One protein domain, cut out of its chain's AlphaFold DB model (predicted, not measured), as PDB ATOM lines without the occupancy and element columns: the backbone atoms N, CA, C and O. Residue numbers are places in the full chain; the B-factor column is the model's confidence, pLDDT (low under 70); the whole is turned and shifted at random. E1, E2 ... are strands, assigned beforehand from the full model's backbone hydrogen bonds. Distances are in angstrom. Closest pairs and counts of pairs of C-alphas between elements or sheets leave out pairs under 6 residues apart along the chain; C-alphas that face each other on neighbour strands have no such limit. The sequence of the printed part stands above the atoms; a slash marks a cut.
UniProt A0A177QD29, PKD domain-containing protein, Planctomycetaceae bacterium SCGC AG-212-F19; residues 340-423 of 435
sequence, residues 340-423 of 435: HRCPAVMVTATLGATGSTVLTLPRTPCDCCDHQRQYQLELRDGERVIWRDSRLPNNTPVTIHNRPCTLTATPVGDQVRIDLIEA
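What this domain is: This is residues 340 to 423 of the 435 residues of the protein "PKD domain-containing protein" of Planctomycetaceae bacterium SCGC AG-212-F19 (UniProt A0A177QD29). The domain is a loose sandwich of strands, only partly face to face: the strongly twisted sheet E2 E7 E6 E5 makes one layer, and the hairpin of E3 and E4 makes the other. E1 runs along one side between E2 and E3, while the other side of the sandwich is bordered by E4 and E5; the first part of E3 and the link before it make one end of the long axis. The printed part has 84 residues, with no named helix and seven strands in the order E1 to E7; its class is all strand, and both sheets are antiparallel. It is only just loose, close to compact, with a radius of gyration of the C-alphas of 14.3 A, and only just elongated, with spans of 48 by 24 by 19 A.

Where its parts are: E1, residues 345 to 351, begins at C-alpha 345 (-37.649, 23.919, 4.650) and is 19.9 A long. E2 is residues 355 to 360, 17.0 A. E3, residues 369 to 381, is the longest strand by residues, 38.5 A from C-alpha 369 at (-52.478, 20.607, -8.212) to C-alpha 381. E4 is residues 384 to 389, 14.8 A, and E5 is residues 396 to 400, 12.5 A. E6, residues 403 to 412, measures 27.3 A. E7, residues 415 to 422, measures 22.9 A and ends at C-alpha 422 (-21.975, -0.974, 9.686).

How they stand to each other: E1 pairs with no named strand; its closest C-alpha to E2 is that of Leu 351, 6.0 A from that of Thr 357. E1 and E3 are near each other, with 12 pairs of C-alphas within 10 A. E2, an edge strand, is antiparallel to E7 at 165 degrees, with N 357 and O 418 2.9 A apart. The hairpin of E3 and E4 is antiparallel at 154 degrees, with N 379 and O 387 2.8 A apart. The closest C-alphas of E4 and E5 are those of Ile 386 and Val 398, 7.3 A apart. E3 and E5 are only just apart, at 8.4 A. E5, the other edge strand, E6 and E7 form a meander, each strand the antiparallel neighbour of the one before. E5 and E6 are a hairpin at 128 degrees, with N 398 and O 405 2.9 A apart. E6 and E7 are a hairpin at 161 degrees, with N 410 and O 417 2.8 A apart. From edge to edge the strands' lines turn by 66 degrees.

The domain as a whole: The two C-alphas farthest apart are those of Asp 367 and Asn 402, 48.1 A. The printed part has no cut and no long link; the links E2 to E3 and E4 to E5 are short, and the other four are tight. The mean pLDDT of the printed part is 89.3, and residues 365 to 369 are under 70.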
ATOM      1  N   HIS A 340     -46.556  28.382  -7.694       77.25
ATOM      2  CA  HIS A 340     -46.120  28.829  -6.387       77.25
ATOM      3  C   HIS A 340     -44.922  27.987  -5.943       77.25
ATOM      4  O   HIS A 340     -44.968  26.757  -5.956       77.25
ATOM      5  N   ARG A 341     -43.823  28.654  -5.582       78.69
ATOM      6  CA  ARG A 341     -42.624  28.005  -5.041       78.69
ATOM      7  C   ARG A 341     -42.569  28.279  -3.552       78.69
ATOM      8  O   ARG A 341     -42.488  29.441  -3.155       78.69
ATOM      9  N   CYS A 342     -42.605  27.224  -2.754       77.00
ATOM     10  CA  CYS A 342     -42.479  27.348  -1.312       77.00
ATOM     11  C   CYS A 342     -41.014  27.647  -0.947       77.00
ATOM     12  O   CYS A 342     -40.102  27.140  -1.613       77.00
ATOM     13  N   PRO A 343     -40.762  28.439   0.108       79.38
ATOM     14  CA  PRO A 343     -39.434  28.545   0.701       79.38
ATOM     15  C   PRO A 343     -38.885  27.161   1.065       79.38
ATOM     16  O   PRO A 343     -39.641  26.264   1.440       79.38
ATOM     17  N   ALA A 344     -37.567  26.987   0.954       87.81
ATOM     18  CA  ALA A 344     -36.939  25.732   1.337       87.81
ATOM     19  C   ALA A 344     -37.067  25.514   2.852       87.81
ATOM     20  O   ALA A 344     -36.757  26.406   3.642       87.81
ATOM     21  N   VAL A 345     -37.496  24.319   3.249       91.12
ATOM     22  CA  VAL A 345     -37.649  23.919   4.650       91.12
ATOM     23  C   VAL A 345     -36.521  22.965   5.008       91.12
ATOM     24  O   VAL A 345     -36.281  21.999   4.287       91.12
ATOM     25  N   MET A 346     -35.835  23.220   6.118       92.81
ATOM     26  CA  MET A 346     -34.808  22.325   6.644       92.81
ATOM     27  C   MET A 346     -35.372  21.508   7.799       92.81
ATOM     28  O   MET A 346     -35.948  22.073   8.728       92.81
ATOM     29  N   VAL A 347     -35.172  20.193   7.745       94.25
ATOM     30  CA  VAL A 347     -35.538  19.256   8.809       94.25
ATOM     31  C   VAL A 347     -34.303  18.491   9.238       94.25
ATOM     32  O   VAL A 347     -33.529  18.042   8.391       94.25
ATOM     33  N   THR A 348     -34.125  18.328  10.542       94.56
ATOM     34  CA  THR A 348     -32.928  17.730  11.116       94.56
ATOM     35  C   THR A 348     -33.255  16.613  12.095       94.56
ATOM     36  O   THR A 348     -34.299  16.592  12.758       94.56
ATOM     37  N   ALA A 349     -32.340  15.656  12.185       93.31
ATOM     38  CA  ALA A 349     -32.378  14.621  13.199       93.31
ATOM     39  C   ALA A 349     -30.968  14.163  13.557       93.31
ATOM     40  O   ALA A 349     -30.075  14.084  12.710       93.31
ATOM     41  N   THR A 350     -30.799  13.810  14.824       92.19
ATOM     42  CA  THR A 350     -29.568  13.224  15.344       92.19
ATOM     43  C   THR A 350     -29.634  11.706  15.243       92.19
ATOM     44  O   THR A 350     -30.693  11.099  15.436       92.19
ATOM     45  N   LEU A 351     -28.499  11.081  14.940       91.25
ATOM     46  CA  LEU A 351     -28.335   9.631  14.955       91.25
ATOM     47  C   LEU A 351     -26.946   9.245  15.464       91.25
ATOM     48  O   LEU A 351     -25.994  10.015  15.362       91.25
ATOM     49  N   GLY A 352     -26.827   8.043  16.023       87.50
ATOM     50  CA  GLY A 352     -25.527   7.483  16.389       87.50
ATOM     51  C   GLY A 352     -24.679   7.127  15.163       87.50
ATOM     52  O   GLY A 352     -25.158   7.144  14.029       87.50
ATOM     53  N   ALA A 353     -23.424   6.734  15.404       81.38
ATOM     54  CA  ALA A 353     -22.515   6.248  14.359       81.38
ATOM     55  C   ALA A 353     -23.063   5.022  13.597       81.38
ATOM     56  O   ALA A 353     -22.685   4.777  12.453       81.38
ATOM     57  N   THR A 354     -23.977   4.275  14.221       84.69
ATOM     58  CA  THR A 354     -24.873   3.309  13.582       84.69
ATOM     59  C   THR A 354     -26.271   3.453  14.182       84.69
ATOM     60  O   THR A 354     -26.423   3.812  15.351       84.69
ATOM     61  N   GLY A 355     -27.303   3.190  13.384       89.56
ATOM     62  CA  GLY A 355     -28.692   3.263  13.827       89.56
ATOM     63  C   GLY A 355     -29.628   3.833  12.773       89.56
ATOM     64  O   GLY A 355     -29.273   3.986  11.605       89.56
ATOM     65  N   SER A 356     -30.838   4.150  13.217       91.06
ATOM     66  CA  SER A 356     -31.908   4.669  12.373       91.06
ATOM     67  C   SER A 356     -32.494   5.928  12.991       91.06
ATOM     68  O   SER A 356     -32.652   6.008  14.208       91.06
ATOM     69  N   THR A 357     -32.857   6.888  12.152       92.25
ATOM     70  CA  THR A 357     -33.611   8.077  12.557       92.25
ATOM     71  C   THR A 357     -34.627   8.450  11.486       92.25
ATOM     72  O   THR A 357     -34.655   7.861  10.404       92.25
ATOM     73  N   VAL A 358     -35.502   9.399  11.793       92.25
ATOM     74  CA  VAL A 358     -36.615   9.781  10.927       92.25
ATOM     75  C   VAL A 358     -36.683  11.295  10.809       92.25
ATOM     76  O   VAL A 358     -36.637  12.010  11.806       92.25
ATOM     77  N   LEU A 359     -36.825  11.772   9.575       91.38
ATOM     78  CA  LEU A 359     -37.014  13.178   9.238       91.38
ATOM     79  C   LEU A 359     -38.459  13.376   8.781       91.38
ATOM     80  O   LEU A 359     -38.861  12.840   7.749       91.38
ATOM     81  N   THR A 360     -39.262  14.109   9.554       90.69
ATOM     82  CA  THR A 360     -40.656  14.412   9.188       90.69
ATOM     83  C   THR A 360     -40.718  15.502   8.126       90.69
ATOM     84  O   THR A 360     -40.093  16.547   8.253       90.69
ATOM     85  N   LEU A 361     -41.500  15.277   7.079       89.88
ATOM     86  CA  LEU A 361     -41.677  16.201   5.968       89.88
ATOM     87  C   LEU A 361     -42.775  17.239   6.285       89.88
ATOM     88  O   LEU A 361     -43.688  16.964   7.075       89.88
ATOM     89  N   PRO A 362     -42.734  18.436   5.668       86.69
ATOM     90  CA  PRO A 362     -43.824  19.398   5.772       86.69
ATOM     91  C   PRO A 362     -45.116  18.805   5.194       86.69
ATOM     92  O   PRO A 362     -45.088  17.944   4.304       86.69
ATOM     93  N   ARG A 363     -46.267  19.257   5.708       81.75
ATOM     94  CA  ARG A 363     -47.568  18.829   5.179       81.75
ATOM     95  C   ARG A 363     -47.762  19.408   3.784       81.75
ATOM     96  O   ARG A 363     -47.529  20.594   3.576       81.75
ATOM     97  N   THR A 364     -48.238  18.585   2.859       70.69
ATOM     98  CA  THR A 364     -48.659  19.056   1.539       70.69
ATOM     99  C   THR A 364     -50.019  19.754   1.669       70.69
ATOM    100  O   THR A 364     -50.942  19.137   2.207       70.69
ATOM    101  N   PRO A 365     -50.184  21.006   1.203       63.97
ATOM    102  CA  PRO A 365     -51.487  21.671   1.212       63.97
ATOM    103  C   PRO A 365     -52.510  20.918   0.345       63.97
ATOM    104  O   PRO A 365     -52.191  20.507  -0.772       63.97
ATOM    105  N   CYS A 366     -53.742  20.755   0.839       54.72
ATOM    106  CA  CYS A 366     -54.781  19.929   0.204       54.72
ATOM    107  C   CYS A 366     -55.320  20.486  -1.129       54.72
ATOM    108  O   CYS A 366     -55.863  19.723  -1.924       54.72
ATOM    109  N   ASP A 367     -55.140  21.783  -1.394       61.50
ATOM    110  CA  ASP A 367     -55.784  22.493  -2.515       61.50
ATOM    111  C   ASP A 367     -54.866  22.687  -3.735       61.50
ATOM    112  O   ASP A 367     -55.164  23.445  -4.661       61.50
ATOM    113  N   CYS A 368     -53.710  22.026  -3.737       62.03
ATOM    114  CA  CYS A 368     -52.686  22.207  -4.757       62.03
ATOM    115  C   CYS A 368     -52.734  21.113  -5.823       62.03
ATOM    116  O   CYS A 368     -52.725  19.923  -5.514       62.03
ATOM    117  N   CYS A 369     -52.711  21.518  -7.093       64.81
ATOM    118  CA  CYS A 369     -52.478  20.607  -8.212       64.81
ATOM    119  C   CYS A 369     -50.979  20.579  -8.557       64.81
ATOM    120  O   CYS A 369     -50.266  21.559  -8.327       64.81
ATOM    121  N   ASP A 370     -50.506  19.473  -9.138       74.81
ATOM    122  CA  ASP A 370     -49.138  19.335  -9.666       74.81
ATOM    123  C   ASP A 370     -48.028  19.604  -8.623       74.81
ATOM    124  O   ASP A 370     -47.071  20.337  -8.881       74.81
ATOM    125  N   HIS A 371     -48.160  19.028  -7.421       81.00
ATOM    126  CA  HIS A 371     -47.156  19.138  -6.353       81.00
ATOM    127  C   HIS A 371     -45.870  18.382  -6.712       81.00
ATOM    128  O   HIS A 371     -45.892  17.186  -7.001       81.00
ATOM    129  N   GLN A 372     -44.738  19.084  -6.674       84.75
ATOM    130  CA  GLN A 372     -43.406  18.512  -6.860       84.75
ATOM    131  C   GLN A 372     -42.532  18.804  -5.645       84.75
ATOM    132  O   GLN A 372     -42.345  19.961  -5.266       84.75
ATOM    133  N   ARG A 373     -41.950  17.748  -5.073       87.94
ATOM    134  CA  ARG A 373     -41.044  17.815  -3.923       87.94
ATOM    135  C   ARG A 373     -39.639  17.391  -4.332       87.94
ATOM    136  O   ARG A 373     -39.452  16.339  -4.938       87.94
ATOM    137  N   GLN A 374     -38.657  18.211  -3.980       91.00
ATOM    138  CA  GLN A 374     -37.237  17.945  -4.182       91.00
ATOM    139  C   GLN A 374     -36.519  17.879  -2.838       91.00
ATOM    140  O   GLN A 374     -36.879  18.589  -1.896       91.00
ATOM    141  N   TYR A 375     -35.497  17.032  -2.777       93.56
ATOM    142  CA  TYR A 375     -34.697  16.797  -1.587       93.56
ATOM    143  C   TYR A 375     -33.252  17.225  -1.815       93.56
ATOM    144  O   TYR A 375     -32.728  17.138  -2.923       93.56
ATOM    145  N   GLN A 376     -32.598  17.630  -0.738       96.06
ATOM    146  CA  GLN A 376     -31.152  17.624  -0.613       96.06
ATOM    147  C   GLN A 376     -30.834  17.106   0.784       96.06
ATOM    148  O   GLN A 376     -31.164  17.749   1.778       96.06
ATOM    149  N   LEU A 377     -30.264  15.905   0.845       97.25
ATOM    150  CA  LEU A 377     -29.892  15.266   2.097       97.25
ATOM    151  C   LEU A 377     -28.399  15.471   2.337       97.25
ATOM    152  O   LEU A 377     -27.582  15.352   1.424       97.25
ATOM    153  N   GLU A 378     -28.057  15.735   3.587       97.44
ATOM    154  CA  GLU A 378     -26.698  15.893   4.065       97.44
ATOM    155  C   GLU A 378     -26.504  15.137   5.380       97.44
ATOM    156  O   GLU A 378     -27.332  15.227   6.285       97.44
ATOM    157  N   LEU A 379     -25.401  14.398   5.491       96.69
ATOM    158  CA  LEU A 379     -24.966  13.739   6.718       96.69
ATOM    159  C   LEU A 379     -23.695  14.426   7.224       96.69
ATOM    160  O   LEU A 379     -22.705  14.510   6.489       96.69
ATOM    161  N   ARG A 380     -23.712  14.890   8.475       95.56
ATOM    162  CA  ARG A 380     -22.606  15.601   9.128       95.56
ATOM    163  C   ARG A 380     -22.118  14.918  10.399       95.56
ATOM    164  O   ARG A 380     -22.883  14.258  11.096       95.56
ATOM    165  N   ASP A 381     -20.848  15.157  10.700       93.31
ATOM    166  CA  ASP A 381     -20.146  14.838  11.946       93.31
ATOM    167  C   ASP A 381     -19.543  16.149  12.472       93.31
ATOM    168  O   ASP A 381     -18.503  16.607  11.985       93.31
ATOM    169  N   GLY A 382     -20.275  16.831  13.358       88.56
ATOM    170  CA  GLY A 382     -20.043  18.247  13.659       88.56
ATOM    171  C   GLY A 382     -20.143  19.112  12.395       88.56
ATOM    172  O   GLY A 382     -21.103  19.011  11.635       88.56
ATOM    173  N   GLU A 383     -19.116  19.917  12.125       89.12
ATOM    174  CA  GLU A 383     -19.028  20.753  10.915       89.12
ATOM    175  C   GLU A 383     -18.623  19.970   9.653       89.12
ATOM    176  O   GLU A 383     -18.693  20.478   8.530       89.12
ATOM    177  N   ARG A 384     -18.168  18.718   9.799       92.88
ATOM    178  CA  ARG A 384     -17.670  17.928   8.673       92.88
ATOM    179  C   ARG A 384     -18.822  17.280   7.919       92.88
ATOM    180  O   ARG A 384     -19.514  16.414   8.448       92.88
ATOM    181  N   VAL A 385     -18.956  17.618   6.640       96.81
ATOM    182  CA  VAL A 385     -19.876  16.940   5.720       96.81
ATOM    183  C   VAL A 385     -19.304  15.580   5.334       96.81
ATOM    184  O   VAL A 385     -18.262  15.499   4.686       96.81
ATOM    185  N   ILE A 386     -19.982  14.506   5.732       96.06
ATOM    186  CA  ILE A 386     -19.624  13.135   5.350       96.06
ATOM    187  C   ILE A 386     -20.181  12.814   3.967       96.06
ATOM    188  O   ILE A 386     -19.514  12.177   3.154       96.06
ATOM    189  N   TRP A 387     -21.422  13.225   3.713       97.25
ATOM    190  CA  TRP A 387     -22.136  12.905   2.486       97.25
ATOM    191  C   TRP A 387     -23.193  13.973   2.190       97.25
ATOM    192  O   TRP A 387     -23.839  14.465   3.115       97.25
ATOM    193  N   ARG A 388     -23.377  14.329   0.913       97.50
ATOM    194  CA  ARG A 388     -24.412  15.264   0.448       97.50
ATOM    195  C   ARG A 388     -24.819  14.932  -0.988       97.50
ATOM    196  O   ARG A 388     -23.955  14.893  -1.860       97.50
ATOM    197  N   ASP A 389     -26.115  14.786  -1.251       96.88
ATOM    198  CA  ASP A 389     -26.671  14.704  -2.611       96.88
ATOM    199  C   ASP A 389     -28.134  15.194  -2.624       96.88
ATOM    200  O   ASP A 389     -28.832  15.237  -1.611       96.88
ATOM    201  N   SER A 390     -28.592  15.578  -3.809       93.69
ATOM    202  CA  SER A 390     -29.990  15.841  -4.162       93.69
ATOM    203  C   SER A 390     -30.849  14.571  -4.278       93.69
ATOM    204  O   SER A 390     -32.075  14.617  -4.181       93.69
ATOM    205  N   ARG A 391     -30.221  13.412  -4.502       94.44
ATOM    206  CA  ARG A 391     -30.904  12.115  -4.556       94.44
ATOM    207  C   ARG A 391     -30.743  11.384  -3.238       94.44
ATOM    208  O   ARG A 391     -29.649  11.329  -2.691       94.44
ATOM    209  N   LEU A 392     -31.827  10.785  -2.754       95.44
ATOM    210  CA  LEU A 392     -31.786   9.989  -1.533       95.44
ATOM    211  C   LEU A 392     -30.838   8.782  -1.709       95.44
ATOM    212  O   LEU A 392     -30.953   8.071  -2.712       95.44
ATOM    213  N   PRO A 393     -29.893   8.559  -0.777       96.38
ATOM    214  CA  PRO A 393     -28.916   7.486  -0.875       96.38
ATOM    215  C   PRO A 393     -29.595   6.126  -0.729       96.38
ATOM    216  O   PRO A 393     -30.525   5.954   0.058       96.38
ATOM    217  N   ASN A 394     -29.093   5.138  -1.462       96.31
ATOM    218  CA  ASN A 394     -29.532   3.751  -1.364       96.31
ATOM    219  C   ASN A 394     -28.298   2.855  -1.254       96.31
ATOM    220  O   ASN A 394     -27.524   2.776  -2.208       96.31
ATOM    221  N   ASN A 395     -28.092   2.236  -0.087       94.38
ATOM    222  CA  ASN A 395     -26.923   1.413   0.238       94.38
ATOM    223  C   ASN A 395     -25.590   2.089  -0.132       94.38
ATOM    224  O   ASN A 395     -24.666   1.456  -0.642       94.38
ATOM    225  N   THR A 396     -25.503   3.400   0.082       96.31
ATOM    226  CA  THR A 396     -24.351   4.205  -0.330       96.31
ATOM    227  C   THR A 396     -23.208   4.028   0.671       96.31
ATOM    228  O   THR A 396     -23.424   4.249   1.863       96.31
ATOM    229  N   PRO A 397     -21.998   3.631   0.234       95.38
ATOM    230  CA  PRO A 397     -20.876   3.442   1.142       95.38
ATOM    231  C   PRO A 397     -20.390   4.789   1.687       95.38
ATOM    232  O   PRO A 397     -20.126   5.722   0.931       95.38
ATOM    233  N   VAL A 398     -20.246   4.871   3.005       95.00
ATOM    234  CA  VAL A 398     -19.696   6.021   3.733       95.00
ATOM    235  C   VAL A 398     -18.726   5.530   4.809       95.00
ATOM    236  O   VAL A 398     -18.737   4.360   5.187       95.00
ATOM    237  N   THR A 399     -17.856   6.405   5.311       93.12
ATOM    238  CA  THR A 399     -16.926   6.071   6.403       93.12
ATOM    239  C   THR A 399     -17.185   6.965   7.605       93.12
ATOM    240  O   THR A 399     -17.060   8.187   7.516       93.12
ATOM    241  N   ILE A 400     -17.520   6.346   8.735       92.31
ATOM    242  CA  ILE A 400     -17.897   7.016   9.982       92.31
ATOM    243  C   ILE A 400     -16.897   6.606  11.051       92.31
ATOM    244  O   ILE A 400     -16.783   5.425  11.355       92.31
ATOM    245  N   HIS A 401     -16.130   7.561  11.583       89.00
ATOM    246  CA  HIS A 401     -15.103   7.303  12.607       89.00
ATOM    247  C   HIS A 401     -14.213   6.078  12.285       89.00
ATOM    248  O   HIS A 401     -14.002   5.202  13.119       89.00
ATOM    249  N   ASN A 402     -13.716   6.006  11.040       87.50
ATOM    250  CA  ASN A 402     -12.919   4.904  10.468       87.50
ATOM    251  C   ASN A 402     -13.624   3.540  10.337       87.50
ATOM    252  O   ASN A 402     -12.963   2.533  10.084       87.50
ATOM    253  N   ARG A 403     -14.952   3.490  10.448       90.12
ATOM    254  CA  ARG A 403     -15.748   2.284  10.201       90.12
ATOM    255  C   ARG A 403     -16.486   2.392   8.866       90.12
ATOM    256  O   ARG A 403     -17.085   3.438   8.593       90.12
ATOM    257  N   PRO A 404     -16.439   1.355   8.011       93.31
ATOM    258  CA  PRO A 404     -17.217   1.334   6.783       93.31
ATOM    259  C   PRO A 404     -18.697   1.142   7.126       93.31
ATOM    260  O   PRO A 404     -19.069   0.193   7.813       93.31
ATOM    261  N   CYS A 405     -19.548   2.030   6.624       94.44
ATOM    262  CA  CYS A 405     -20.990   1.986   6.827       94.44
ATOM    263  C   CYS A 405     -21.727   2.117   5.491       94.44
ATOM    264  O   CYS A 405     -21.184   2.606   4.499       94.44
ATOM    265  N   THR A 406     -22.988   1.708   5.472       95.62
ATOM    266  CA  THR A 406     -23.925   1.934   4.373       95.62
ATOM    267  C   THR A 406     -25.008   2.902   4.825       95.62
ATOM    268  O   THR A 406     -25.677   2.646   5.829       95.62
ATOM    269  N   LEU A 407     -25.177   3.987   4.073       96.81
ATOM    270  CA  LEU A 407     -26.216   4.991   4.257       96.81
ATOM    271  C   LEU A 407     -27.379   4.722   3.296       96.81
ATOM    272  O   LEU A 407     -27.183   4.631   2.080       96.81
ATOM    273  N   THR A 408     -28.589   4.653   3.843       96.94
ATOM    274  CA  THR A 408     -29.830   4.500   3.079       96.94
ATOM    275  C   THR A 408     -30.868   5.491   3.588       96.94
ATOM    276  O   THR A 408     -31.037   5.651   4.793       96.94
ATOM    277  N   ALA A 409     -31.577   6.152   2.677       97.12
ATOM    278  CA  ALA A 409     -32.698   7.023   2.999       97.12
ATOM    279  C   ALA A 409     -33.952   6.555   2.256       97.12
ATOM    280  O   ALA A 409     -33.991   6.538   1.026       97.12
ATOM    281  N   THR A 410     -34.985   6.193   3.010       95.75
ATOM    282  CA  THR A 410     -36.219   5.610   2.481       95.75
ATOM    283  C   THR A 410     -37.404   6.513   2.814       95.75
ATOM    284  O   THR A 410     -37.691   6.714   3.997       95.75
ATOM    285  N   PRO A 411     -38.122   7.057   1.818       92.94
ATOM    286  CA  PRO A 411     -39.402   7.719   2.054       92.94
ATOM    287  C   PRO A 411     -40.430   6.738   2.635       92.94
ATOM    288  O   PRO A 411     -40.640   5.659   2.081       92.94
ATOM    289  N   VAL A 412     -41.086   7.111   3.732       91.06
ATOM    290  CA  VAL A 412     -42.146   6.339   4.396       91.06
ATOM    291  C   VAL A 412     -43.258   7.304   4.803       91.06
ATOM    292  O   VAL A 412     -43.117   8.045   5.769       91.06
ATOM    293  N   GLY A 413     -44.367   7.315   4.061       87.31
ATOM    294  CA  GLY A 413     -45.466   8.250   4.321       87.31
ATOM    295  C   GLY A 413     -45.019   9.712   4.219       87.31
ATOM    296  O   GLY A 413     -44.465  10.126   3.201       87.31
ATOM    297  N   ASP A 414     -45.245  10.489   5.277       87.50
ATOM    298  CA  ASP A 414     -44.812  11.883   5.420       87.50
ATOM    299  C   ASP A 414     -43.417  12.013   6.051       87.50
ATOM    300  O   ASP A 414     -43.075  13.052   6.609       87.50
ATOM    301  N   GLN A 415     -42.598  10.967   5.977       91.62
ATOM    302  CA  GLN A 415     -41.284  10.920   6.601       91.62
ATOM    303  C   GLN A 415     -40.221  10.385   5.640       91.62
ATOM    304  O   GLN A 415     -40.513   9.691   4.667       91.62
ATOM    305  N   VAL A 416     -38.958  10.676   5.934       94.00
ATOM    306  CA  VAL A 416     -37.800  10.003   5.343       94.00
ATOM    307  C   VAL A 416     -37.037   9.330   6.472       94.00
ATOM    308  O   VAL A 416     -36.497   9.992   7.357       94.00
ATOM    309  N   ARG A 417     -37.007   8.000   6.449       95.06
ATOM    310  CA  ARG A 417     -36.205   7.200   7.369       95.06
ATOM    311  C   ARG A 417     -34.767   7.159   6.869       95.06
ATOM    312  O   ARG A 417     -34.538   6.821   5.712       95.06
ATOM    313  N   ILE A 418     -33.822   7.476   7.742       95.62
ATOM    314  CA  ILE A 418     -32.385   7.386   7.492       95.62
ATOM    315  C   ILE A 418     -31.844   6.200   8.279       95.62
ATOM    316  O   ILE A 418     -32.020   6.137   9.493       95.62
ATOM    317  N   ASP A 419     -31.178   5.278   7.595       95.94
ATOM    318  CA  ASP A 419     -30.521   4.116   8.179       95.94
ATOM    319  C   ASP A 419     -29.019   4.182   7.896       95.94
ATOM    320  O   ASP A 419     -28.589   4.362   6.753       95.94
ATOM    321  N   LEU A 420     -28.224   4.007   8.948       95.44
ATOM    322  CA  LEU A 420     -26.773   3.933   8.892       95.44
ATOM    323  C   LEU A 420     -26.321   2.625   9.541       95.44
ATOM    324  O   LEU A 420     -26.433   2.436  10.753       95.44
ATOM    325  N   ILE A 421     -25.836   1.701   8.718       93.94
ATOM    326  CA  ILE A 421     -25.538   0.326   9.134       93.94
ATOM    327  C   ILE A 421     -24.054   0.055   8.900       93.94
ATOM    328  O   ILE A 421     -23.527   0.387   7.846       93.94
ATOM    329  N   GLU A 422     -23.364  -0.544   9.869       90.69
ATOM    330  CA  GLU A 422     -21.975  -0.974   9.686       90.69
ATOM    331  C   GLU A 422     -21.893  -2.059   8.603       90.69
ATOM    332  O   GLU A 422     -22.635  -3.047   8.618       90.69
ATOM    333  N   ALA A 423     -21.005  -1.862   7.630       82.88
ATOM    334  CA  ALA A 423     -20.828  -2.795   6.533       82.88
ATOM    335  C   ALA A 423     -20.193  -4.086   7.065       82.88
ATOM    336  O   ALA A 423     -19.151  -4.061   7.722       82.88
TER     337      ALA A 423